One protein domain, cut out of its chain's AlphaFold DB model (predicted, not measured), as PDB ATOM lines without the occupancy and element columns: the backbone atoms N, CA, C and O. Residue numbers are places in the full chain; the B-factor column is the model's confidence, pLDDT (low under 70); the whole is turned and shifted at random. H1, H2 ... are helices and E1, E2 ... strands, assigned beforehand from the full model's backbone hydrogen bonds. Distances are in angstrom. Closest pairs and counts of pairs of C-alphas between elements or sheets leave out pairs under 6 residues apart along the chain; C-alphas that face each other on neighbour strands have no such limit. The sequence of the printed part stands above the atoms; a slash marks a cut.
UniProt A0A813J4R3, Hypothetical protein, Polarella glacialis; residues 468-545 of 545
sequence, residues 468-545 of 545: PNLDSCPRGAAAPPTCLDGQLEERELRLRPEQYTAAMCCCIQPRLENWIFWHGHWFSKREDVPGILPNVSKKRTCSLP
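This is residues 468 to 545 of the 545 residues of the protein "Hypothetical protein" of Polarella glacialis (UniProt A0A813J4R3). This is a loose rod with little regular structure: helices H1 and H2 make a corner near one end, the small strand hairpin E1 and E2 follows farther along, and residues 524 to 545, with no named element, run to the other end and fold back. The printed part has 78 residues, 23 of them in named elements, in the order H1, H2, E1, E2, a mixed class with one antiparallel sheet. The radius of gyration of the C-alphas is 16.7 A and the spans are 52 by 21 by 20 A.

After residues 468 to 487, H1 holds residues 488 to 494, from C-alpha 488 at (-37.241, 24.308, 27.627). H2, residues 497 to 506, is 14.5 A long. E1 is residues 516 to 518 and E2 residues 521 to 523, ending at C-alpha 523 at (-30.504, 29.648, -3.760).

H1 and H2 only just touch, only at the corner, with 3 pairs of C-alphas within 8 A; the closest are Leu 493 and Tyr 500, 5.3 A. They run opposite ways at a steep tilt of 63 degrees. In both, every O i to N i+4 pair is within hydrogen-bond range. In the hairpin, N 523 and O 516 are within hydrogen-bond range at 2.8 A. H1 is apart from E1 and E2.

The C-alphas of Leu 495 and Ser 537, the two farthest apart, are 52.8 A apart. The printed part has no cut and no long link between named elements. Residues 476 to 477 have pLDDT under 70.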
ATOM      1  N   PRO A 468     -46.239  23.738   5.066       75.81
ATOM      2  CA  PRO A 468     -46.867  24.772   5.874       75.81
ATOM      3  C   PRO A 468     -46.561  26.137   5.270       75.81
ATOM      4  O   PRO A 468     -45.591  26.278   4.537       75.81
ATOM      5  N   ASN A 469     -47.367  27.152   5.578       80.50
ATOM      6  CA  ASN A 469     -47.096  28.496   5.082       80.50
ATOM      7  C   ASN A 469     -45.777  29.034   5.673       80.50
ATOM      8  O   ASN A 469     -45.756  29.575   6.783       80.50
ATOM      9  N   LEU A 470     -44.687  28.866   4.926       78.88
ATOM     10  CA  LEU A 470     -43.326  29.203   5.337       78.88
ATOM     11  C   LEU A 470     -43.103  30.715   5.434       78.88
ATOM     12  O   LEU A 470     -42.215  31.146   6.167       78.88
ATOM     13  N   ASP A 471     -43.968  31.533   4.823       81.81
ATOM     14  CA  ASP A 471     -43.920  32.993   4.966       81.81
ATOM     15  C   ASP A 471     -44.147  33.455   6.409       81.81
ATOM     16  O   ASP A 471     -43.727  34.550   6.784       81.81
ATOM     17  N   SER A 472     -44.797  32.621   7.226       81.75
ATOM     18  CA  SER A 472     -45.027  32.892   8.647       81.75
ATOM     19  C   SER A 472     -43.829  32.565   9.539       81.75
ATOM     20  O   SER A 472     -43.844  32.889  10.730       81.75
ATOM     21  N   CYS A 473     -42.790  31.931   8.992       82.38
ATOM     22  CA  CYS A 473     -41.620  31.566   9.767       82.38
ATOM     23  C   CYS A 473     -40.817  32.810  10.169       82.38
ATOM     24  O   CYS A 473     -40.633  33.714   9.349       82.38
ATOM     25  N   PRO A 474     -40.314  32.870  11.420       76.62
ATOM     26  CA  PRO A 474     -39.457  33.961  11.856       76.62
ATOM     27  C   PRO A 474     -38.292  34.141  10.883       76.62
ATOM     28  O   PRO A 474     -37.539  33.206  10.620       76.62
ATOM     29  N   ARG A 475     -38.154  35.353  10.341       72.38
ATOM     30  CA  ARG A 475     -37.004  35.738   9.523       72.38
ATOM     31  C   ARG A 475     -35.963  36.341  10.457       72.38
ATOM     32  O   ARG A 475     -36.224  37.359  11.093       72.38
ATOM     33  N   GLY A 476     -34.805  35.706  10.568       67.50
ATOM     34  CA  GLY A 476     -33.725  36.150  11.440       67.50
ATOM     35  C   GLY A 476     -32.445  35.368  11.178       67.50
ATOM     36  O   GLY A 476     -32.485  34.318  10.542       67.50
ATOM     37  N   ALA A 477     -31.322  35.908  11.655       63.34
ATOM     38  CA  ALA A 477     -30.031  35.232  11.573       63.34
ATOM     39  C   ALA A 477     -29.960  34.029  12.521       63.34
ATOM     40  O   ALA A 477     -29.346  33.046  12.162       63.34
ATOM     41  N   ALA A 478     -30.636  34.072  13.677       71.88
ATOM     42  CA  ALA A 478     -30.592  33.001  14.667       71.88
ATOM     43  C   ALA A 478     -31.800  32.063  14.585       71.88
ATOM     44  O   ALA A 478     -32.940  32.500  14.395       71.88
ATOM     45  N   ALA A 479     -31.555  30.771  14.815       72.81
ATOM     46  CA  ALA A 479     -32.619  29.794  14.990       72.81
ATOM     47  C   ALA A 479     -33.443  30.131  16.257       72.81
ATOM     48  O   ALA A 479     -32.858  30.375  17.316       72.81
ATOM     49  N   PRO A 480     -34.789  30.135  16.197       80.75
ATOM     50  CA  PRO A 480     -35.630  30.305  17.384       80.75
ATOM     51  C   PRO A 480     -35.256  29.321  18.513       80.75
ATOM     52  O   PRO A 480     -34.886  28.188  18.205       80.75
ATOM     53  N   PRO A 481     -35.421  29.658  19.811       83.69
ATOM     54  CA  PRO A 481     -35.144  28.723  20.913       83.69
ATOM     55  C   PRO A 481     -35.881  27.382  20.791       83.69
ATOM     56  O   PRO A 481     -35.349  26.339  21.158       83.69
ATOM     57  N   THR A 482     -37.070  27.384  20.178       84.06
ATOM     58  CA  THR A 482     -37.846  26.175  19.850       84.06
ATOM     59  C   THR A 482     -37.167  25.242  18.840       84.06
ATOM     60  O   THR A 482     -37.630  24.124  18.652       84.06
ATOM     61  N   CYS A 483     -36.115  25.702  18.165       79.31
ATOM     62  CA  CYS A 483     -35.323  24.957  17.188       79.31
ATOM     63  C   CYS A 483     -34.026  24.394  17.776       79.31
ATOM     64  O   CYS A 483     -33.324  23.637  17.106       79.31
ATOM     65  N   LEU A 484     -33.685  24.774  19.009       80.12
ATOM     66  CA  LEU A 484     -32.479  24.332  19.692       80.12
ATOM     67  C   LEU A 484     -32.808  23.098  20.536       80.12
ATOM     68  O   LEU A 484     -33.628  23.152  21.454       80.12
ATOM     69  N   ASP A 485     -32.164  21.973  20.217       74.69
ATOM     70  CA  ASP A 485     -32.445  20.704  20.888       74.69
ATOM     71  C   ASP A 485     -32.188  20.801  22.397       74.69
ATOM     72  O   ASP A 485     -31.183  21.341  22.864       74.69
ATOM     73  N   GLY A 486     -33.130  20.268  23.169       78.75
ATOM     74  CA  GLY A 486     -33.046  20.224  24.619       78.75
ATOM     75  C   GLY A 486     -33.404  21.520  25.351       78.75
ATOM     76  O   GLY A 486     -33.450  21.454  26.583       78.75
ATOM     77  N   GLN A 487     -33.704  22.629  24.663       85.00
ATOM     78  CA  GLN A 487     -34.218  23.849  25.304       85.00
ATOM     79  C   GLN A 487     -35.608  23.636  25.916       85.00
ATOM     80  O   GLN A 487     -36.364  22.755  25.497       85.00
ATOM     81  N   LEU A 488     -35.955  24.432  26.932       90.50
ATOM     82  CA  LEU A 488     -37.241  24.308  27.627       90.50
ATOM     83  C   LEU A 488     -38.411  24.551  26.668       90.50
ATOM     84  O   LEU A 488     -39.360  23.772  26.653       90.50
ATOM     85  N   GLU A 489     -38.307  25.570  25.822       90.94
ATOM     86  CA  GLU A 489     -39.321  25.957  24.843       90.94
ATOM     87  C   GLU A 489     -39.569  24.840  23.830       90.94
ATOM     88  O   GLU A 489     -40.713  24.541  23.489       90.94
ATOM     89  N   GLU A 490     -38.496  24.191  23.377       86.31
ATOM     90  CA  GLU A 490     -38.561  23.034  22.490       86.31
ATOM     91  C   GLU A 490     -39.302  21.870  23.170       86.31
ATOM     92  O   GLU A 490     -40.256  21.322  22.609       86.31
ATOM     93  N   ARG A 491     -38.955  21.563  24.427       84.19
ATOM     94  CA  ARG A 491     -39.594  20.496  25.218       84.19
ATOM     95  C   ARG A 491     -41.067  20.770  25.507       84.19
ATOM     96  O   ARG A 491     -41.884  19.856  25.422       84.19
ATOM     97  N   GLU A 492     -41.428  22.004  25.839       89.12
ATOM     98  CA  GLU A 492     -42.821  22.409  26.061       89.12
ATOM     99  C   GLU A 492     -43.637  22.361  24.770       89.12
ATOM    100  O   GLU A 492     -44.817  21.997  24.761       89.12
ATOM    101  N   LEU A 493     -43.017  22.724  23.650       83.56
ATOM    102  CA  LEU A 493     -43.648  22.656  22.348       83.56
ATOM    103  C   LEU A 493     -43.875  21.199  21.914       83.56
ATOM    104  O   LEU A 493     -44.945  20.913  21.379       83.56
ATOM    105  N   ARG A 494     -42.974  20.255  22.241       80.50
ATOM    106  CA  ARG A 494     -43.171  18.801  22.007       80.50
ATOM    107  C   ARG A 494     -44.469  18.258  22.613       80.50
ATOM    108  O   ARG A 494     -45.034  17.306  22.075       80.50
ATOM    109  N   LEU A 495     -44.972  18.859  23.696       83.00
ATOM    110  CA  LEU A 495     -46.248  18.477  24.319       83.00
ATOM    111  C   LEU A 495     -47.474  18.852  23.466       83.00
ATOM    112  O   LEU A 495     -48.588  18.429  23.770       83.00
ATOM    113  N   ARG A 496     -47.284  19.626  22.389       84.94
ATOM    114  CA  ARG A 496     -48.319  20.134  21.479       84.94
ATOM    115  C   ARG A 496     -47.990  19.721  20.034       84.94
ATOM    116  O   ARG A 496     -47.470  20.533  19.272       84.94
ATOM    117  N   PRO A 497     -48.285  18.471  19.620       76.44
ATOM    118  CA  PRO A 497     -47.729  17.881  18.396       76.44
ATOM    119  C   PRO A 497     -47.987  18.659  17.098       76.44
ATOM    120  O   PRO A 497     -47.123  18.686  16.221       76.44
ATOM    121  N   GLU A 498     -49.154  19.289  16.964       77.25
ATOM    122  CA  GLU A 498     -49.504  20.092  15.785       77.25
ATOM    123  C   GLU A 498     -48.666  21.375  15.714       77.25
ATOM    124  O   GLU A 498     -48.028  21.645  14.698       77.25
ATOM    125  N   GLN A 499     -48.588  22.118  16.825       84.00
ATOM    126  CA  GLN A 499     -47.784  23.341  16.927       84.00
ATOM    127  C   GLN A 499     -46.292  23.044  16.777       84.00
ATOM    128  O   GLN A 499     -45.586  23.767  16.078       84.00
ATOM    129  N   TYR A 500     -45.828  21.948  17.381       82.12
ATOM    130  CA  TYR A 500     -44.459  21.474  17.231       82.12
ATOM    131  C   TYR A 500     -44.118  21.210  15.776       82.12
ATOM    132  O   TYR A 500     -43.089  21.664  15.296       82.12
ATOM    133  N   THR A 501     -45.005  20.538  15.047       76.94
ATOM    134  CA  THR A 501     -44.735  20.219  13.647       76.94
ATOM    135  C   THR A 501     -44.611  21.485  12.796       76.94
ATOM    136  O   THR A 501     -43.657  21.602  12.036       76.94
ATOM    137  N   ALA A 502     -45.519  22.453  12.955       81.38
ATOM    138  CA  ALA A 502     -45.450  23.717  12.220       81.38
ATOM    139  C   ALA A 502     -44.169  24.508  12.542       81.38
ATOM    140  O   ALA A 502     -43.454  24.936  11.636       81.38
ATOM    141  N   ALA A 503     -43.836  24.640  13.829       84.38
ATOM    142  CA  ALA A 503     -42.620  25.316  14.271       84.38
ATOM    143  C   ALA A 503     -41.351  24.616  13.765       84.38
ATOM    144  O   ALA A 503     -40.407  25.282  13.349       84.38
ATOM    145  N   MET A 504     -41.338  23.281  13.724       81.94
ATOM    146  CA  MET A 504     -40.186  22.516  13.247       81.94
ATOM    147  C   MET A 504     -39.909  22.740  11.764       81.94
ATOM    148  O   MET A 504     -38.751  22.739  11.355       81.94
ATOM    149  N   CYS A 505     -40.941  23.016  10.967       85.69
ATOM    150  CA  CYS A 505     -40.761  23.393   9.568       85.69
ATOM    151  C   CYS A 505     -40.136  24.768   9.399       85.69
ATOM    152  O   CYS A 505     -39.338  24.959   8.482       85.69
ATOM    153  N   CYS A 506     -40.425  25.684  10.323       84.69
ATOM    154  CA  CYS A 506     -39.694  26.935  10.410       84.69
ATOM    155  C   CYS A 506     -38.247  26.713  10.828       84.69
ATOM    156  O   CYS A 506     -37.372  27.317  10.233       84.69
ATOM    157  N   CYS A 507     -37.963  25.792  11.747       82.25
ATOM    158  CA  CYS A 507     -36.597  25.482  12.177       82.25
ATOM    159  C   CYS A 507     -35.692  24.887  11.095       82.25
ATOM    160  O   CYS A 507     -34.488  24.785  11.304       82.25
ATOM    161  N   ILE A 508     -36.254  24.465   9.965       82.81
ATOM    162  CA  ILE A 508     -35.484  23.934   8.840       82.81
ATOM    163  C   ILE A 508     -35.536  24.855   7.618       82.81
ATOM    164  O   ILE A 508     -35.058  24.485   6.549       82.81
ATOM    165  N   GLN A 509     -36.084  26.064   7.760       82.62
ATOM    166  CA  GLN A 509     -35.905  27.124   6.771       82.62
ATOM    167  C   GLN A 509     -34.466  27.670   6.785       82.62
ATOM    168  O   GLN A 509     -33.732  27.472   7.751       82.62
ATOM    169  N   PRO A 510     -34.032  28.326   5.698       82.12
ATOM    170  CA  PRO A 510     -34.672  28.383   4.375       82.12
ATOM    171  C   PRO A 510     -34.434  27.118   3.523       82.12
ATOM    172  O   PRO A 510     -34.794  27.084   2.346       82.12
ATOM    173  N   ARG A 511     -33.834  26.063   4.097       83.94
ATOM    174  CA  ARG A 511     -33.260  24.940   3.337       83.94
ATOM    175  C   ARG A 511     -34.273  24.097   2.553       83.94
ATOM    176  O   ARG A 511     -33.914  23.450   1.575       83.94
ATOM    177  N   LEU A 512     -35.536  24.086   2.988       80.19
ATOM    178  CA  LEU A 512     -36.609  23.377   2.281       80.19
ATOM    179  C   LEU A 512     -36.954  24.021   0.934       80.19
ATOM    180  O   LEU A 512     -37.325  23.310   0.004       80.19
ATOM    181  N   GLU A 513     -36.857  25.347   0.837       83.62
ATOM    182  CA  GLU A 513     -37.135  26.098  -0.395       83.62
ATOM    183  C   GLU A 513     -35.860  26.325  -1.208       83.62
ATOM    184  O   GLU A 513     -35.859  26.268  -2.439       83.62
ATOM    185  N   ASN A 514     -34.757  26.559  -0.502       89.94
ATOM    186  CA  ASN A 514     -33.466  26.907  -1.058       89.94
ATOM    187  C   ASN A 514     -32.439  25.905  -0.558       89.94
ATOM    188  O   ASN A 514     -31.984  25.974   0.569       89.94
ATOM    189  N   TRP A 515     -32.070  24.945  -1.387       91.06
ATOM    190  CA  TRP A 515     -31.223  23.830  -0.971       91.06
ATOM    191  C   TRP A 515     -29.729  24.116  -1.166       91.06
ATOM    192  O   TRP A 515     -28.909  23.262  -0.838       91.06
ATOM    193  N   ILE A 516     -29.366  25.287  -1.698       93.25
ATOM    194  CA  ILE A 516     -27.978  25.705  -1.891       93.25
ATOM    195  C   ILE A 516     -27.699  26.924  -1.020       93.25
ATOM    196  O   ILE A 516     -28.404  27.923  -1.125       93.25
ATOM    197  N   PHE A 517     -26.638  26.870  -0.225       92.06
ATOM    198  CA  PHE A 517     -26.086  28.020   0.478       92.06
ATOM    199  C   PHE A 517     -24.705  28.359  -0.074       92.06
ATOM    200  O   PHE A 517     -23.845  27.483  -0.205       92.06
ATOM    201  N   TRP A 518     -24.475  29.629  -0.384       89.69
ATOM    202  CA  TRP A 518     -23.175  30.106  -0.837       89.69
ATOM    203  C   TRP A 518     -23.011  31.596  -0.523       89.69
ATOM    204  O   TRP A 518     -23.872  32.400  -0.877       89.69
ATOM    205  N   HIS A 519     -21.914  31.957   0.154       86.69
ATOM    206  CA  HIS A 519     -21.580  33.343   0.533       86.69
ATOM    207  C   HIS A 519     -22.706  34.106   1.239       86.69
ATOM    208  O   HIS A 519     -23.028  35.234   0.888       86.69
ATOM    209  N   GLY A 520     -23.345  33.484   2.233       87.50
ATOM    210  CA  GLY A 520     -24.406  34.139   3.009       87.50
ATOM    211  C   GLY A 520     -25.760  34.190   2.295       87.50
ATOM    212  O   GLY A 520     -26.725  34.715   2.847       87.50
ATOM    213  N   HIS A 521     -25.853  33.629   1.088       89.94
ATOM    214  CA  HIS A 521     -27.062  33.639   0.281       89.94
ATOM    215  C   HIS A 521     -27.580  32.226   0.028       89.94
ATOM    216  O   HIS A 521     -26.822  31.277  -0.177       89.94
ATOM    217  N   TRP A 522     -28.904  32.114   0.027       91.12
ATOM    218  CA  TRP A 522     -29.633  30.884  -0.233       91.12
ATOM    219  C   TRP A 522     -30.209  30.906  -1.649       91.12
ATOM    220  O   TRP A 522     -30.794  31.905  -2.066       91.12
ATOM    221  N   PHE A 523     -30.056  29.802  -2.378       93.19
ATOM    222  CA  PHE A 523     -30.504  29.648  -3.760       93.19
ATOM    223  C   PHE A 523     -31.341  28.376  -3.926       93.19
ATOM    224  O   PHE A 523     -31.044  27.320  -3.358       93.19
ATOM    225  N   SER A 524     -32.381  28.464  -4.754       91.12
ATOM    226  CA  SER A 524     -33.270  27.342  -5.095       91.12
ATOM    227  C   SER A 524     -32.901  26.655  -6.413       91.12
ATOM    228  O   SER A 524     -33.347  25.532  -6.687       91.12
ATOM    229  N   LYS A 525     -32.072  27.303  -7.236       92.06
ATOM    230  CA  LYS A 525     -31.612  26.798  -8.531       92.06
ATOM    231  C   LYS A 525     -30.116  27.006  -8.666       92.06
ATOM    232  O   LYS A 525     -29.575  28.009  -8.213       92.06
ATOM    233  N   ARG A 526     -29.453  26.061  -9.325       91.19
ATOM    234  CA  ARG A 526     -28.006  26.120  -9.557       91.19
ATOM    235  C   ARG A 526     -27.619  27.262 -10.501       91.19
ATOM    236  O   ARG A 526     -26.524  27.791 -10.370       91.19
ATOM    237  N   GLU A 527     -28.497  27.616 -11.441       91.94
ATOM    238  CA  GLU A 527     -28.268  28.672 -12.433       91.94
ATOM    239  C   GLU A 527     -28.197  30.050 -11.775       91.94
ATOM    240  O   GLU A 527     -27.513  30.938 -12.280       91.94
ATOM    241  N   ASP A 528     -28.868  30.197 -10.632       93.75
ATOM    242  CA  ASP A 528     -28.913  31.438  -9.868       93.75
ATOM    243  C   ASP A 528     -27.685  31.595  -8.959       93.75
ATOM    244  O   ASP A 528     -27.423  32.698  -8.490       93.75
ATOM    245  N   VAL A 529     -26.919  30.519  -8.720       91.00
ATOM    246  CA  VAL A 529     -25.691  30.556  -7.914       91.00
ATOM    247  C   VAL A 529     -24.567  31.149  -8.762       91.00
ATOM    248  O   VAL A 529     -24.138  30.503  -9.728       91.00
ATOM    249  N   PRO A 530     -24.021  32.327  -8.412       87.62
ATOM    250  CA  PRO A 530     -22.975  32.933  -9.219       87.62
ATOM    251  C   PRO A 530     -21.762  32.000  -9.379       87.62
ATOM    252  O   PRO A 530     -21.362  31.268  -8.474       87.62
ATOM    253  N   GLY A 531     -21.191  31.986 -10.584       80.81
ATOM    254  CA  GLY A 531     -20.009  31.171 -10.885       80.81
ATOM    255  C   GLY A 531     -18.690  31.806 -10.432       80.81
ATOM    256  O   GLY A 531     -17.672  31.116 -10.397       80.81
ATOM    257  N   ILE A 532     -18.713  33.111 -10.140       80.19
ATOM    258  CA  ILE A 532     -17.589  33.956  -9.716       80.19
ATOM    259  C   ILE A 532     -18.149  34.992  -8.734       80.19
ATOM    260  O   ILE A 532     -19.215  35.556  -8.996       80.19
ATOM    261  N   LEU A 533     -17.453  35.252  -7.629       71.50
ATOM    262  CA  LEU A 533     -17.822  36.315  -6.691       71.50
ATOM    263  C   LEU A 533     -17.354  37.694  -7.168       71.50
ATOM    264  O   LEU A 533     -16.354  37.797  -7.886       71.50
ATOM    265  N   PRO A 534     -18.008  38.782  -6.719       71.19
ATOM    266  CA  PRO A 534     -17.451  40.119  -6.866       71.19
ATOM    267  C   PRO A 534     -16.024  40.163  -6.301       71.19
ATOM    268  O   PRO A 534     -15.798  39.793  -5.153       71.19
ATOM    269  N   ASN A 535     -15.073  40.652  -7.101       73.00
ATOM    270  CA  ASN A 535     -13.651  40.804  -6.755       73.00
ATOM    271  C   ASN A 535     -12.805  39.524  -6.716       73.00
ATOM    272  O   ASN A 535     -11.651  39.593  -6.289       73.00
ATOM    273  N   VAL A 536     -13.306  38.395  -7.223       71.69
ATOM    274  CA  VAL A 536     -12.477  37.197  -7.407       71.69
ATOM    275  C   VAL A 536     -12.373  36.830  -8.882       71.69
ATOM    276  O   VAL A 536     -13.281  37.052  -9.674       71.69
ATOM    277  N   SER A 537     -11.194  36.359  -9.290       71.56
ATOM    278  CA  SER A 537     -10.839  36.137 -10.697       71.56
ATOM    279  C   SER A 537     -11.037  34.696 -11.162       71.56
ATOM    280  O   SER A 537     -10.927  34.418 -12.358       71.56
ATOM    281  N   LYS A 538     -11.308  33.767 -10.242       76.06
ATOM    282  CA  LYS A 538     -11.437  32.342 -10.545       76.06
ATOM    283  C   LYS A 538     -12.901  31.924 -10.541       76.06
ATOM    284  O   LYS A 538     -13.718  32.439  -9.791       76.06
ATOM    285  N   LYS A 539     -13.233  30.999 -11.439       76.75
ATOM    286  CA  LYS A 539     -14.530  30.321 -11.427       76.75
ATOM    287  C   LYS A 539     -14.505  29.215 -10.386       76.75
ATOM    288  O   LYS A 539     -13.473  28.563 -10.214       76.75
ATOM    289  N   ARG A 540     -15.661  28.948  -9.781       81.25
ATOM    290  CA  ARG A 540     -15.880  27.729  -9.000       81.25
ATOM    291  C   ARG A 540     -15.527  26.492  -9.834       81.25
ATOM    292  O   ARG A 540     -15.914  26.393 -10.997       81.25
ATOM    293  N   THR A 541     -14.819  25.553  -9.217       83.19
ATOM    294  CA  THR A 541     -14.313  24.325  -9.850       83.19
ATOM    295  C   THR A 541     -15.198  23.100  -9.599       83.19
ATOM    296  O   THR A 541     -15.186  22.177 -10.408       83.19
ATOM    297  N   CYS A 542     -16.013  23.103  -8.536       87.69
ATOM    298  CA  CYS A 542     -16.965  22.028  -8.242       87.69
ATOM    299  C   CYS A 542     -18.306  22.201  -8.970       87.69
ATOM    300  O   CYS A 542     -18.743  23.314  -9.297       87.69
ATOM    301  N   SER A 543     -18.985  21.073  -9.177       91.19
ATOM    302  CA  SER A 543     -20.273  20.989  -9.866       91.19
ATOM    303  C   SER A 543     -21.450  21.021  -8.892       91.19
ATOM    304  O   SER A 543     -21.369  20.496  -7.784       91.19
ATOM    305  N   LEU A 544     -22.567  21.603  -9.327       92.31
ATOM    306  CA  LEU A 544     -23.869  21.504  -8.658       92.31
ATOM    307  C   LEU A 544     -24.753  20.524  -9.449       92.31
ATOM    308  O   LEU A 544     -24.653  20.530 -10.683       92.31
ATOM    309  N   PRO A 545     -25.574  19.690  -8.784       88.69
ATOM    310  CA  PRO A 545     -26.411  18.691  -9.455       88.69
ATOM    311  C   PRO A 545     -27.325  19.321 -10.513       88.69
ATOM    312  O   PRO A 545     -27.953  20.365 -10.222       88.69
TER     313      PRO A 545